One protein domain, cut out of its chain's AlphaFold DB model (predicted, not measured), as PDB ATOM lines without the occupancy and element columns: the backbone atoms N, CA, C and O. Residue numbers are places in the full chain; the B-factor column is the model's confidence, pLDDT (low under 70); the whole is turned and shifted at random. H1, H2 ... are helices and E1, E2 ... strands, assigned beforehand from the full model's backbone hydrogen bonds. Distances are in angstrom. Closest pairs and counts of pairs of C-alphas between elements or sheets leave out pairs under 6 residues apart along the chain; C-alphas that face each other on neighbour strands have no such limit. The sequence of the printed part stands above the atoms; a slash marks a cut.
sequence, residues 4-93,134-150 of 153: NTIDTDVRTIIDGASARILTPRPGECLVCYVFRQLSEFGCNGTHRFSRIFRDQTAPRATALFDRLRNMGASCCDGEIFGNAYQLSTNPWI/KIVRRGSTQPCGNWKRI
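What this domain is: This is residues 4 to 93 and 134 to 150 of the 153 residues of the protein "DUF2695 domain-containing protein" of Brevibacterium sp. S111 (UniProt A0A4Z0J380). A long helix, H1, sticks out like an arm from a small body of four shorter helices and a little pair of strands; its residues 4 to 18 stand free and make much of the length. In the body H2 and H3 pack on each other near the middle, H4 and H5 are short helices close by, and E1 and E2 make a small two-stranded sheet at the end far from the arm. The printed part has 107 residues, with five named helices and then two named strands in the order H1 H2 H3 H4 H5 E1 E2, and the sheet, order E1 - E2, is antiparallel. The class is mostly helix; the whole is only just compact, close to loose, with a radius of gyration of the C-alphas of 15.1 A, and it is elongated, spanning 52 by 27 by 27 A.

How they stand to each other: H1, residues 4 to 22, and H2, residues 30 to 41, are close but not clearly touching, with the C-alphas of Leu 22 and Gln 37 closest at 7.1 A. H2 and H3, residues 48 to 57, touch, with the C-alphas of Val 34 and Phe 49 closest at 5.8 A; they run opposite ways at a steep tilt of 46 degrees. H3 and H4, residues 64 to 70, are close but not clearly touching, with the C-alphas of Arg 54 and Leu 64 closest at 7.8 A. H4 and H5, residues 79 to 84, are close but not clearly touching, about perpendicular at 74 degrees, with the C-alphas of Leu 68 and Ala 84 closest at 7.3 A. A tight link joins H5 to E1, residues 85 to 87. E1 and E2, residues 147 to 149, are antiparallel neighbours: N 86 and O 148 are 3.0 A apart and N 148 and O 86 are 2.9 A apart, both within hydrogen-bond range. The closest C-alphas of H5 and E2 are those of Ala 84 and Arg 149, 6.0 A apart. H1 and H4 are apart, and so are H3 and H5. In H1, H2, H3, H4 and H5 every O i to N i+4 pair is within hydrogen-bond range.

Where its parts are: H1 begins at C-alpha 4, (288.326, 274.289, 463.308), and measures 26.5 A from first to last C-alpha. H2 measures 16.1 A, H3 14.0 A and H4 10.0 A. H5 is 6.8 A long and begins at C-alpha 79, (259.538, 275.442, 434.424). E1 measures 7.0 A; E2 measures 6.8 A and ends at C-alpha 149, (248.586, 269.261, 433.376).

The domain as a whole: The two C-alphas farthest apart are those of Asn 4 and Thr 89, at 54.2 A. Residues 94 to 133 are not printed, and C-alphas 93 and 134 are 10.2 A apart across this cut. Of the links that are printed whole, none is long. Residues 134 to 146 hold no named element. The mean pLDDT of the printed part is 91.2; residues 4 to 6, 10 to 13 and 15 to 20 are under 70.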
ATOM      1  N   ASN A   4     288.762 275.355 464.214       67.38
ATOM      2  CA  ASN A   4     288.326 274.289 463.308       67.38
ATOM      3  C   ASN A   4     287.154 273.469 463.858       67.38
ATOM      4  O   ASN A   4     286.264 273.113 463.088       67.38
ATOM      5  N   THR A   5     287.112 273.205 465.166       67.00
ATOM      6  CA  THR A   5     285.968 272.528 465.795       67.00
ATOM      7  C   THR A   5     284.728 273.421 465.745       67.00
ATOM      8  O   THR A   5     283.664 272.964 465.350       67.00
ATOM      9  N   ILE A   6     284.886 274.731 465.983       69.44
ATOM     10  CA  ILE A   6     283.783 275.701 465.869       69.44
ATOM     11  C   ILE A   6     283.249 275.785 464.427       69.44
ATOM     12  O   ILE A   6     282.038 275.768 464.233       69.44
ATOM     13  N   ASP A   7     284.114 275.840 463.406       70.25
ATOM     14  CA  ASP A   7     283.670 275.903 462.000       70.25
ATOM     15  C   ASP A   7     282.986 274.596 461.544       70.25
ATOM     16  O   ASP A   7     282.028 274.616 460.771       70.25
ATOM     17  N   THR A   8     283.430 273.450 462.071       75.75
ATOM     18  CA  THR A   8     282.837 272.131 461.785       75.75
ATOM     19  C   THR A   8     281.473 271.963 462.455       75.75
ATOM     20  O   THR A   8     280.526 271.490 461.820       75.75
ATOM     21  N   ASP A   9     281.341 272.403 463.705       72.94
ATOM     22  CA  ASP A   9     280.079 272.362 464.446       72.94
ATOM     23  C   ASP A   9     279.048 273.311 463.827       72.94
ATOM     24  O   ASP A   9     277.894 272.932 463.627       72.94
ATOM     25  N   VAL A  10     279.471 274.516 463.431       68.69
ATOM     26  CA  VAL A  10     278.614 275.482 462.728       68.69
ATOM     27  C   VAL A  10     278.117 274.911 461.401       68.69
ATOM     28  O   VAL A  10     276.913 274.958 461.145       68.69
ATOM     29  N   ARG A  11     278.991 274.314 460.577       66.81
ATOM     30  CA  ARG A  11     278.567 273.652 459.328       66.81
ATOM     31  C   ARG A  11     277.593 272.514 459.591       66.81
ATOM     32  O   ARG A  11     276.551 272.460 458.954       66.81
ATOM     33  N   THR A  12     277.868 271.673 460.583       69.25
ATOM     34  CA  THR A  12     276.994 270.545 460.941       69.25
ATOM     35  C   THR A  12     275.605 271.017 461.386       69.25
ATOM     36  O   THR A  12     274.591 270.426 461.010       69.25
ATOM     37  N   ILE A  13     275.534 272.109 462.152       66.31
ATOM     38  CA  ILE A  13     274.270 272.722 462.579       66.31
ATOM     39  C   ILE A  13     273.521 273.321 461.381       66.31
ATOM     40  O   ILE A  13     272.317 273.091 461.241       66.31
ATOM     41  N   ILE A  14     274.218 274.051 460.504       70.50
ATOM     42  CA  ILE A  14     273.633 274.644 459.295       70.50
ATOM     43  C   ILE A  14     273.121 273.551 458.353       70.50
ATOM     44  O   ILE A  14     271.996 273.657 457.864       70.50
ATOM     45  N   ASP A  15     273.881 272.478 458.148       66.94
ATOM     46  CA  ASP A  15     273.502 271.348 457.299       66.94
ATOM     47  C   ASP A  15     272.293 270.600 457.880       66.94
ATOM     48  O   ASP A  15     271.344 270.281 457.158       66.94
ATOM     49  N   GLY A  16     272.265 270.390 459.200       58.44
ATOM     50  CA  GLY A  16     271.139 269.772 459.901       58.44
ATOM     51  C   GLY A  16     269.855 270.610 459.860       58.44
ATOM     52  O   GLY A  16     268.763 270.060 459.688       58.44
ATOM     53  N   ALA A  17     269.966 271.934 459.981       60.91
ATOM     54  CA  ALA A  17     268.836 272.854 459.847       60.91
ATOM     55  C   ALA A  17     268.349 272.938 458.390       60.91
ATOM     56  O   ALA A  17     267.151 272.814 458.129       60.91
ATOM     57  N   SER A  18     269.275 273.045 457.436       61.47
ATOM     58  CA  SER A  18     268.982 273.113 455.999       61.47
ATOM     59  C   SER A  18     268.300 271.840 455.500       61.47
ATOM     60  O   SER A  18     267.308 271.913 454.772       61.47
ATOM     61  N   ALA A  19     268.755 270.666 455.948       62.59
ATOM     62  CA  ALA A  19     268.136 269.395 455.589       62.59
ATOM     63  C   ALA A  19     266.660 269.340 456.015       62.59
ATOM     64  O   ALA A  19     265.816 268.894 455.238       62.59
ATOM     65  N   ARG A  20     266.319 269.847 457.208       63.78
ATOM     66  CA  ARG A  20     264.933 269.864 457.713       63.78
ATOM     67  C   ARG A  20     264.031 270.795 456.907       63.78
ATOM     68  O   ARG A  20     262.882 270.442 456.659       63.78
ATOM     69  N   ILE A  21     264.547 271.936 456.455       77.94
ATOM     70  CA  ILE A  21     263.772 272.902 455.660       77.94
ATOM     71  C   ILE A  21     263.508 272.364 454.237       77.94
ATOM     72  O   ILE A  21     262.410 272.516 453.685       77.94
ATOM     73  N   LEU A  22     264.487 271.647 453.675       88.81
ATOM     74  CA  LEU A  22     264.401 271.016 452.355       88.81
ATOM     75  C   LEU A  22     263.753 269.624 452.372       88.81
ATOM     76  O   LEU A  22     263.579 269.017 451.322       88.81
ATOM     77  N   THR A  23     263.386 269.085 453.533       91.50
ATOM     78  CA  THR A  23     262.752 267.763 453.600       91.50
ATOM     79  C   THR A  23     261.324 267.835 453.035       91.50
ATOM     80  O   THR A  23     260.536 268.705 453.437       91.50
ATOM     81  N   PRO A  24     260.944 266.942 452.101       94.75
ATOM     82  CA  PRO A  24     259.551 266.769 451.720       94.75
ATOM     83  C   PRO A  24     258.706 266.356 452.925       94.75
ATOM     84  O   PRO A  24     259.065 265.441 453.670       94.75
ATOM     85  N   ARG A  25     257.561 267.014 453.120       92.25
ATOM     86  CA  ARG A  25     256.631 266.652 454.199       92.25
ATOM     87  C   ARG A  25     256.057 265.246 453.932       92.25
ATOM     88  O   ARG A  25     255.936 264.844 452.770       92.25
ATOM     89  N   PRO A  26     255.658 264.484 454.968       91.69
ATOM     90  CA  PRO A  26     255.033 263.177 454.775       91.69
ATOM     91  C   PRO A  26     253.842 263.243 453.812       91.69
ATOM     92  O   PRO A  26     252.878 263.969 454.039       91.69
ATOM     93  N   GLY A  27     253.923 262.487 452.714       94.12
ATOM     94  CA  GLY A  27     252.869 262.431 451.699       94.12
ATOM     95  C   GLY A  27     252.742 263.679 450.814       94.12
ATOM     96  O   GLY A  27     251.847 263.729 449.973       94.12
ATOM     97  N   GLU A  28     253.623 264.671 450.950       96.62
ATOM     98  CA  GLU A  28     253.667 265.829 450.057       96.62
ATOM     99  C   GLU A  28     253.881 265.371 448.610       96.62
ATOM    100  O   GLU A  28     254.731 264.525 448.325       96.62
ATOM    101  N   CYS A  29     253.092 265.902 447.676       98.19
ATOM    102  CA  CYS A  29     253.311 265.611 446.265       98.19
ATOM    103  C   CYS A  29     254.493 266.419 445.730       98.19
ATOM    104  O   CYS A  29     254.739 267.532 446.199       98.19
ATOM    105  N   LEU A  30     255.167 265.894 444.700       98.12
ATOM    106  CA  LEU A  30     256.324 266.542 444.073       98.12
ATOM    107  C   LEU A  30     256.050 268.020 443.759       98.12
ATOM    108  O   LEU A  30     256.849 268.880 444.104       98.12
ATOM    109  N   VAL A  31     254.905 268.321 443.146       98.31
ATOM    110  CA  VAL A  31     254.601 269.677 442.674       98.31
ATOM    111  C   VAL A  31     254.334 270.643 443.836       98.31
ATOM    112  O   VAL A  31     254.831 271.759 443.812       98.31
ATOM    113  N   CYS A  32     253.639 270.220 444.902       98.19
ATOM    114  CA  CYS A  32     253.473 271.056 446.103       98.19
ATOM    115  C   CYS A  32     254.800 271.287 446.830       98.19
ATOM    116  O   CYS A  32     255.057 272.408 447.263       98.19
ATOM    117  N   TYR A  33     255.642 270.254 446.922       97.62
ATOM    118  CA  TYR A  33     256.976 270.382 447.498       97.62
ATOM    119  C   TYR A  33     257.813 271.393 446.711       97.62
ATOM    120  O   TYR A  33     258.313 272.348 447.293       97.62
ATOM    121  N   VAL A  34     257.926 271.233 445.387       97.88
ATOM    122  CA  VAL A  34     258.721 272.156 444.563       97.88
ATOM    123  C   VAL A  34     258.154 273.574 444.634       97.88
ATOM    124  O   VAL A  34     258.930 274.513 444.766       97.88
ATOM    125  N   PHE A  35     256.826 273.737 444.629       97.50
ATOM    126  CA  PHE A  35     256.188 275.044 444.802       97.50
ATOM    127  C   PHE A  35     256.632 275.700 446.112       97.50
ATOM    128  O   PHE A  35     257.164 276.802 446.093       97.50
ATOM    129  N   ARG A  36     256.522 274.976 447.235       95.75
ATOM    130  CA  ARG A  36     256.956 275.442 448.560       95.75
ATOM    131  C   ARG A  36     258.424 275.853 448.591       95.75
ATOM    132  O   ARG A  36     258.757 276.892 449.145       95.75
ATOM    133  N   GLN A  37     259.293 275.037 448.001       96.50
ATOM    134  CA  GLN A  37     260.728 275.305 447.987       96.50
ATOM    135  C   GLN A  37     261.093 276.495 447.091       96.50
ATOM    136  O   GLN A  37     261.977 277.271 447.438       96.50
ATOM    137  N   LEU A  38     260.414 276.671 445.955       95.56
ATOM    138  CA  LEU A  38     260.622 277.833 445.091       95.56
ATOM    139  C   LEU A  38     260.071 279.121 445.705       95.56
ATOM    140  O   LEU A  38     260.702 280.158 445.529       95.56
ATOM    141  N   SER A  39     258.946 279.063 446.424       91.44
ATOM    142  CA  SER A  39     258.403 280.220 447.148       91.44
ATOM    143  C   SER A  39     259.374 280.749 448.205       91.44
ATOM    144  O   SER A  39     259.447 281.956 448.395       91.44
ATOM    145  N   GLU A  40     260.132 279.862 448.853       91.56
ATOM    146  CA  GLU A  40     261.103 280.235 449.889       91.56
ATOM    147  C   GLU A  40     262.482 280.602 449.312       91.56
ATOM    148  O   GLU A  40     263.097 281.584 449.711       91.56
ATOM    149  N   PHE A  41     262.990 279.814 448.358       93.12
ATOM    150  CA  PHE A  41     264.402 279.871 447.946       93.12
ATOM    151  C   PHE A  41     264.633 280.278 446.490       93.12
ATOM    152  O   PHE A  41     265.782 280.334 446.044       93.12
ATOM    153  N   GLY A  42     263.569 280.473 445.713       93.31
ATOM    154  CA  GLY A  42     263.650 280.831 444.301       93.31
ATOM    155  C   GLY A  42     264.265 279.760 443.388       93.31
ATOM    156  O   GLY A  42     264.846 278.750 443.807       93.31
ATOM    157  N   CYS A  43     264.152 279.985 442.080       94.69
ATOM    158  CA  CYS A  43     264.768 279.130 441.068       94.69
ATOM    159  C   CYS A  43     266.245 279.505 440.864       94.69
ATOM    160  O   CYS A  43     266.583 280.680 440.821       94.69
ATOM    161  N   ASN A  44     267.126 278.513 440.695       95.38
ATOM    162  CA  ASN A  44     268.546 278.731 440.370       95.38
ATOM    163  C   ASN A  44     268.955 278.111 439.023       95.38
ATOM    164  O   ASN A  44     270.120 277.774 438.828       95.38
ATOM    165  N   GLY A  45     267.994 277.877 438.126       96.19
ATOM    166  CA  GLY A  45     268.273 277.276 436.819       96.19
ATOM    167  C   GLY A  45     268.600 275.778 436.863       96.19
ATOM    168  O   GLY A  45     269.186 275.257 435.923       96.19
ATOM    169  N   THR A  46     268.235 275.068 437.937       97.00
ATOM    170  CA  THR A  46     268.419 273.610 438.041       97.00
ATOM    171  C   THR A  46     267.167 272.914 438.574       97.00
ATOM    172  O   THR A  46     266.263 273.556 439.104       97.00
ATOM    173  N   HIS A  47     267.121 271.584 438.455       97.31
ATOM    174  CA  HIS A  47     266.100 270.711 439.058       97.31
ATOM    175  C   HIS A  47     266.467 270.275 440.492       97.31
ATOM    176  O   HIS A  47     266.313 269.100 440.847       97.31
ATOM    177  N   ARG A  48     267.067 271.166 441.297       96.69
ATOM    178  CA  ARG A  48     267.607 270.817 442.626       96.69
ATOM    179  C   ARG A  48     266.540 270.236 443.549       96.69
ATOM    180  O   ARG A  48     266.784 269.222 444.201       96.69
ATOM    181  N   PHE A  49     265.349 270.819 443.558       97.81
ATOM    182  CA  PHE A  49     264.264 270.398 444.430       97.81
ATOM    183  C   PHE A  49     263.631 269.112 443.923       97.81
ATOM    184  O   PHE A  49     263.495 268.165 444.698       97.81
ATOM    185  N   SER A  50     263.352 269.002 442.626       97.94
ATOM    186  CA  SER A  50     262.860 267.745 442.054       97.94
ATOM    187  C   SER A  50     263.817 266.572 442.300       97.94
ATOM    188  O   SER A  50     263.368 265.450 442.544       97.94
ATOM    189  N   ARG A  51     265.134 266.824 442.304       97.19
ATOM    190  CA  ARG A  51     266.159 265.819 442.627       97.19
ATOM    191  C   ARG A  51     266.133 265.414 444.096       97.19
ATOM    192  O   ARG A  51     266.019 264.223 444.368       97.19
ATOM    193  N   ILE A  52     266.128 266.383 445.013       96.31
ATOM    194  CA  ILE A  52     265.990 266.131 446.457       96.31
ATOM    195  C   ILE A  52     264.724 265.313 446.743       96.31
ATOM    196  O   ILE A  52     264.784 264.289 447.422       96.31
ATOM    197  N   PHE A  53     263.584 265.714 446.171       97.62
ATOM    198  CA  PHE A  53     262.322 265.003 446.355       97.62
ATOM    199  C   PHE A  53     262.403 263.561 445.858       97.62
ATOM    200  O   PHE A  53     261.978 262.641 446.556       97.62
ATOM    201  N   ARG A  54     262.931 263.344 444.647       97.31
ATOM    202  CA  ARG A  54     263.094 261.996 444.092       97.31
ATOM    203  C   ARG A  54     263.957 261.146 445.013       97.31
ATOM    204  O   ARG A  54     263.538 260.050 445.363       97.31
ATOM    205  N   ASP A  55     265.119 261.647 445.407       96.31
ATOM    206  CA  ASP A  55     266.105 260.863 446.147       96.31
ATOM    207  C   ASP A  55     265.584 260.473 447.541       96.31
ATOM    208  O   ASP A  55     265.806 259.346 447.982       96.31
ATOM    209  N   GLN A  56     264.810 261.347 448.193       94.94
ATOM    210  CA  GLN A  56     264.248 261.085 449.524       94.94
ATOM    211  C   GLN A  56     262.911 260.326 449.495       94.94
ATOM    212  O   GLN A  56     262.681 259.423 450.302       94.94
ATOM    213  N   THR A  57     262.011 260.674 448.575       96.12
ATOM    214  CA  THR A  57     260.620 260.190 448.596       96.12
ATOM    215  C   THR A  57     260.379 259.057 447.607       96.12
ATOM    216  O   THR A  57     259.594 258.151 447.894       96.12
ATOM    217  N   ALA A  58     261.025 259.094 446.438       95.69
ATOM    218  CA  ALA A  58     260.733 258.222 445.300       95.69
ATOM    219  C   ALA A  58     262.002 257.799 444.523       95.69
ATOM    220  O   ALA A  58     262.071 258.015 443.309       95.69
ATOM    221  N   PRO A  59     262.998 257.153 445.165       96.38
ATOM    222  CA  PRO A  59     264.313 256.902 444.556       96.38
ATOM    223  C   PRO A  59     264.250 256.014 443.304       96.38
ATOM    224  O   PRO A  59     265.117 256.071 442.438       96.38
ATOM    225  N   ARG A  60     263.180 255.222 443.160       96.06
ATOM    226  CA  ARG A  60     262.926 254.377 441.981       96.06
ATOM    227  C   ARG A  60     262.322 255.129 440.790       96.06
ATOM    228  O   ARG A  60     262.129 254.530 439.737       96.06
ATOM    229  N   ALA A  61     262.002 256.415 440.918       96.44
ATOM    230  CA  ALA A  61     261.478 257.230 439.824       96.44
ATOM    231  C   ALA A  61     262.610 257.733 438.910       96.44
ATOM    232  O   ALA A  61     262.802 258.935 438.733       96.44
ATOM    233  N   THR A  62     263.357 256.801 438.318       95.69
ATOM    234  CA  THR A  62     264.534 257.080 437.477       95.69
ATOM    235  C   THR A  62     264.198 257.944 436.260       95.69
ATOM    236  O   THR A  62     264.939 258.868 435.953       95.69
ATOM    237  N   ALA A  63     263.025 257.737 435.655       96.94
ATOM    238  CA  ALA A  63     262.533 258.509 434.510       96.94
ATOM    239  C   ALA A  63     261.857 259.850 434.880       96.94
ATOM    240  O   ALA A  63     261.150 260.428 434.057       96.94
ATOM    241  N   LEU A  64     261.984 260.341 436.124       97.56
ATOM    242  CA  LEU A  64     261.329 261.592 436.532       97.56
ATOM    243  C   LEU A  64     261.735 262.771 435.642       97.56
ATOM    244  O   LEU A  64     260.867 263.492 435.160       97.56
ATOM    245  N   PHE A  65     263.034 262.953 435.419       97.62
ATOM    246  CA  PHE A  65     263.533 264.104 434.670       97.62
ATOM    247  C   PHE A  65     263.215 264.021 433.183       97.62
ATOM    248  O   PHE A  65     262.907 265.046 432.590       97.62
ATOM    249  N   ASP A  66     263.200 262.822 432.602       97.19
ATOM    250  CA  ASP A  66     262.767 262.642 431.215       97.19
ATOM    251  C   ASP A  66     261.289 262.991 431.064       97.19
ATOM    252  O   ASP A  66     260.915 263.713 430.146       97.19
ATOM    253  N   ARG A  67     260.445 262.573 432.020       96.50
ATOM    254  CA  ARG A  67     259.041 262.998 432.045       96.50
ATOM    255  C   ARG A  67     258.914 264.511 432.173       96.50
ATOM    256  O   ARG A  67     258.147 265.085 431.419       96.50
ATOM    257  N   LEU A  68     259.630 265.151 433.102       96.50
ATOM    258  CA  LEU A  68     259.594 266.612 433.266       96.50
ATOM    259  C   LEU A  68     260.045 267.333 431.988       96.50
ATOM    260  O   LEU A  68     259.379 268.269 431.551       96.50
ATOM    261  N   ARG A  69     261.101 266.844 431.333       95.62
ATOM    262  CA  ARG A  69     261.606 267.384 430.067       95.62
ATOM    263  C   ARG A  69     260.597 267.249 428.930       95.62
ATOM    264  O   ARG A  69     260.317 268.240 428.270       95.62
ATOM    265  N   ASN A  70     260.003 266.067 428.764       95.50
ATOM    266  CA  ASN A  70     258.931 265.818 427.787       95.50
ATOM    267  C   ASN A  70     257.664 266.622 428.084       95.50
ATOM    268  O   ASN A  70     256.742 266.663 427.286       95.50
ATOM    269  N   MET A  71     257.607 267.217 429.266       95.75
ATOM    270  CA  MET A  71     256.534 268.061 429.732       95.75
ATOM    271  C   MET A  71     256.867 269.559 429.619       95.75
ATOM    272  O   MET A  71     256.132 270.371 430.182       95.75
ATOM    273  N   GLY A  72     257.971 269.919 428.955       94.81
ATOM    274  CA  GLY A  72     258.452 271.293 428.802       94.81
ATOM    275  C   GLY A  72     259.267 271.824 429.988       94.81
ATOM    276  O   GLY A  72     259.864 272.888 429.882       94.81
ATOM    277  N   ALA A  73     259.354 271.093 431.104       95.69
ATOM    278  CA  ALA A  73     260.179 271.446 432.263       95.69
ATOM    279  C   ALA A  73     261.597 270.866 432.125       95.69
ATOM    280  O   ALA A  73     261.997 269.924 432.816       95.69
ATOM    281  N   SER A  74     262.341 271.389 431.157       94.19
ATOM    282  CA  SER A  74     263.608 270.844 430.673       94.19
ATOM    283  C   SER A  74     264.840 271.307 431.457       94.19
ATOM    284  O   SER A  74     265.753 270.498 431.666       94.19
ATOM    285  N   CYS A  75     264.872 272.563 431.908       93.50
ATOM    286  CA  CYS A  75     266.066 273.202 432.456       93.50
ATOM    287  C   CYS A  75     266.036 273.314 433.985       93.50
ATOM    288  O   CYS A  75     267.059 273.080 434.631       93.50
ATOM    289  N   CYS A  76     264.880 273.611 434.586       97.38
ATOM    290  CA  CYS A  76     264.811 273.885 436.018       97.38
ATOM    291  C   CYS A  76     263.460 273.578 436.667       97.38
ATOM    292  O   CYS A  76     262.444 273.419 435.992       97.38
ATOM    293  N   ASP A  77     263.453 273.558 438.003       98.00
ATOM    294  CA  ASP A  77     262.243 273.378 438.811       98.00
ATOM    295  C   ASP A  77     261.176 274.451 438.521       98.00
ATOM    296  O   ASP A  77     259.983 274.167 438.593       98.00
ATOM    297  N   GLY A  78     261.583 275.677 438.166       97.44
ATOM    298  CA  GLY A  78     260.656 276.772 437.852       97.44
ATOM    299  C   GLY A  78     259.777 276.497 436.631       97.44
ATOM    300  O   GLY A  78     258.592 276.828 436.630       97.44
ATOM    301  N   GLU A  79     260.308 275.802 435.622       97.31
ATOM    302  CA  GLU A  79     259.538 275.442 434.424       97.31
ATOM    303  C   GLU A  79     258.427 274.422 434.715       97.31
ATOM    304  O   GLU A  79     257.523 274.248 433.897       97.31
ATOM    305  N   ILE A  80     258.423 273.783 435.893       97.69
ATOM    306  CA  ILE A  80     257.291 272.956 436.321       97.69
ATOM    307  C   ILE A  80     255.999 273.787 436.351       97.69
ATOM    308  O   ILE A  80     254.947 273.265 435.989       97.69
ATOM    309  N   PHE A  81     256.071 275.070 436.711       96.12
ATOM    310  CA  PHE A  81     254.902 275.953 436.811       96.12
ATOM    311  C   PHE A  81     254.663 276.804 435.562       96.12
ATOM    312  O   PHE A  81     253.533 277.209 435.317       96.12
ATOM    313  N   GLY A  82     255.702 277.049 434.758       91.88
ATOM    314  CA  GLY A  82     255.554 277.721 433.463       91.88
ATOM    315  C   GLY A  82     255.021 276.797 432.365       91.88
ATOM    316  O   GLY A  82     254.211 277.214 431.542       91.88
ATOM    317  N   ASN A  83     255.447 275.528 432.377       95.75
ATOM    318  CA  ASN A  83     255.285 274.637 431.227       95.75
ATOM    319  C   ASN A  83     254.525 273.351 431.574       95.75
ATOM    320  O   ASN A  83     253.774 272.825 430.757       95.75
ATOM    321  N   ALA A  84     254.681 272.817 432.792       96.38
ATOM    322  CA  ALA A  84     254.176 271.480 433.092       96.38
ATOM    323  C   ALA A  84     252.794 271.451 433.773       96.38
ATOM    324  O   ALA A  84     251.905 270.680 433.385       96.38
ATOM    325  N   TYR A  85     252.614 272.248 434.817       97.50
ATOM    326  CA  TYR A  85     251.440 272.207 435.672       97.50
ATOM    327  C   TYR A  85     250.979 273.609 436.032       97.50
ATOM    328  O   TYR A  85     251.778 274.489 436.319       97.50
ATOM    329  N   GLN A  86     249.666 273.768 436.101       96.44
ATOM    330  CA  GLN A  86     249.004 274.961 436.618       96.44
ATOM    331  C   GLN A  86     248.025 274.558 437.720       96.44
ATOM    332  O   GLN A  86     247.709 273.370 437.871       96.44
ATOM    333  N   LEU A  87     247.524 275.529 438.486       96.50
ATOM    334  CA  LEU A  87     246.479 275.257 439.471       96.50
ATOM    335  C   LEU A  87     245.269 274.601 438.791       96.50
ATOM    336  O   LEU A  87     244.837 274.980 437.701       96.50
ATOM    337  N   SER A  88     244.751 273.553 439.427       97.00
ATOM    338  CA  SER A  88     243.493 272.911 439.046       97.00
ATOM    339  C   SER A  88     242.313 273.861 439.270       97.00
ATOM    340  O   SER A  88     242.474 274.903 439.890       97.00
ATOM    341  N   THR A  89     241.117 273.490 438.812       95.12
ATOM    342  CA  THR A  89     239.905 274.301 439.018       95.12
ATOM    343  C   THR A  89     239.555 274.478 440.498       95.12
ATOM    344  O   THR A  89     239.115 275.547 440.890       95.12
ATOM    345  N   ASN A  90     239.797 273.453 441.323       94.62
ATOM    346  CA  ASN A  90     239.459 273.454 442.749       94.62
ATOM    347  C   ASN A  90     240.705 273.129 443.590       94.62
ATOM    348  O   ASN A  90     240.786 272.033 444.166       94.62
ATOM    349  N   PRO A  91     241.719 274.011 443.630       96.62
ATOM    350  CA  PRO A  91     242.876 273.800 444.484       96.62
ATOM    351  C   PRO A  91     242.453 273.926 445.952       96.62
ATOM    352  O   PRO A  91     241.529 274.665 446.285       96.62
ATOM    353  N   TRP A  92     243.109 273.192 446.847       96.19
ATOM    354  CA  TRP A  92     242.858 273.337 448.277       96.19
ATOM    355  C   TRP A  92     243.652 274.527 448.815       96.19
ATOM    356  O   TRP A  92     244.779 274.381 449.285       96.19
ATOM    357  N   ILE A  93     243.062 275.710 448.664       95.44
ATOM    358  CA  ILE A  93     243.557 276.974 449.203       95.44
ATOM    359  C   ILE A  93     242.622 277.382 450.336       95.44
ATOM    360  O   ILE A  93     241.405 277.375 450.153       95.44
ATOM    361  N   LYS A 134     247.069 268.137 448.877       97.00
ATOM    362  CA  LYS A 134     246.038 267.085 449.002       97.00
ATOM    363  C   LYS A 134     246.604 265.678 449.236       97.00
ATOM    364  O   LYS A 134     245.852 264.711 449.212       97.00
ATOM    365  N   ILE A 135     247.914 265.591 449.471       96.00
ATOM    366  CA  ILE A 135     248.676 264.374 449.762       96.00
ATOM    367  C   ILE A 135     248.677 263.379 448.583       96.00
ATOM    368  O   ILE A 135     247.812 263.379 447.709       96.00
ATOM    369  N   VAL A 136     249.710 262.546 448.501       97.62
ATOM    370  CA  VAL A 136     249.803 261.412 447.573       97.62
ATOM    371  C   VAL A 136     250.366 260.190 448.288       97.62
ATOM    372  O   VAL A 136     250.989 260.286 449.346       97.62
ATOM    373  N   ARG A 137     250.186 259.010 447.683       95.88
ATOM    374  CA  ARG A 137     250.822 257.779 448.168       95.88
ATOM    375  C   ARG A 137     252.348 257.925 448.225       95.88
ATOM    376  O   ARG A 137     252.954 258.556 447.353       95.88
ATOM    377  N   ARG A 138     252.978 257.261 449.197       91.94
ATOM    378  CA  ARG A 138     254.442 257.207 449.339       91.94
ATOM    379  C   ARG A 138     255.103 256.739 448.035       91.94
ATOM    380  O   ARG A 138     254.625 255.803 447.396       91.94
ATOM    381  N   GLY A 139     256.202 257.384 447.645       93.38
ATOM    382  CA  GLY A 139     256.924 257.062 446.410       93.38
ATOM    383  C   GLY A 139     256.297 257.602 445.125       93.38
ATOM    384  O   GLY A 139     256.838 257.365 444.047       93.38
ATOM    385  N   SER A 140     255.173 258.318 445.203       96.06
ATOM    386  CA  SER A 140     254.595 258.983 444.038       96.06
ATOM    387  C   SER A 140     255.404 260.219 443.651       96.06
ATOM    388  O   SER A 140     255.724 261.048 444.496       96.06
ATOM    389  N   THR A 141     255.656 260.386 442.354       96.88
ATOM    390  CA  THR A 141     256.116 261.659 441.773       96.88
ATOM    391  C   THR A 141     255.012 262.363 440.982       96.88
ATOM    392  O   THR A 141     255.304 263.251 440.188       96.88
ATOM    393  N   GLN A 142     253.762 261.908 441.104       95.62
ATOM    394  CA  GLN A 142     252.612 262.544 440.460       95.62
ATOM    395  C   GLN A 142     252.135 263.742 441.294       95.62
ATOM    396  O   GLN A 142     252.285 263.714 442.523       95.62
ATOM    397  N   PRO A 143     251.556 264.779 440.666       97.69
ATOM    398  CA  PRO A 143     250.896 265.850 441.403       97.69
ATOM    399  C   PRO A 143     249.699 265.322 442.207       97.69
ATOM    400  O   PRO A 143     249.049 264.352 441.817       97.69
ATOM    401  N   CYS A 144     249.373 265.996 443.312       98.31
ATOM    402  CA  CYS A 144     248.057 265.865 443.935       98.31
ATOM    403  C   CYS A 144     247.008 266.682 443.154       98.31
ATOM    404  O   CYS A 144     247.351 267.484 442.284       98.31
ATOM    405  N   GLY A 145     245.729 266.552 443.519       98.12
ATOM    406  CA  GLY A 145     244.611 267.240 442.857       98.12
ATOM    407  C   GLY A 145     244.550 268.766 443.030       98.12
ATOM    408  O   GLY A 145     243.476 269.331 442.858       98.12
ATOM    409  N   ASN A 146     245.637 269.427 443.439       98.19
ATOM    410  CA  ASN A 146     245.780 270.886 443.357       98.19
ATOM    411  C   ASN A 146     246.249 271.343 441.979       98.19
ATOM    412  O   ASN A 146     246.090 272.514 441.650       98.19
ATOM    413  N   TRP A 147     246.820 270.434 441.190       98.12
ATOM    414  CA  TRP A 147     247.497 270.758 439.945       98.12
ATOM    415  C   TRP A 147     246.857 270.015 438.782       98.12
ATOM    416  O   TRP A 147     246.508 268.838 438.900       98.12
ATOM    417  N   LYS A 148     246.735 270.693 437.643       97.56
ATOM    418  CA  LYS A 148     246.359 270.085 436.364       97.56
ATOM    419  C   LYS A 148     247.493 270.241 435.361       97.56
ATOM    420  O   LYS A 148     248.241 271.217 435.397       97.56
ATOM    421  N   ARG A 149     247.616 269.259 434.473       96.38
ATOM    422  CA  ARG A 149     248.586 269.261 433.376       96.38
ATOM    423  C   ARG A 149     248.279 270.411 432.410       96.38
ATOM    424  O   ARG A 149     247.116 270.603 432.060       96.38
ATOM    425  N   ILE A 150     249.305 271.136 431.972       94.75
ATOM    426  CA  ILE A 150     249.195 272.058 430.836       94.75
ATOM    427  C   ILE A 150     249.303 271.218 429.546       94.75
ATOM    428  O   ILE A 150     250.290 270.490 429.387       94.75
TER     429      ILE A 150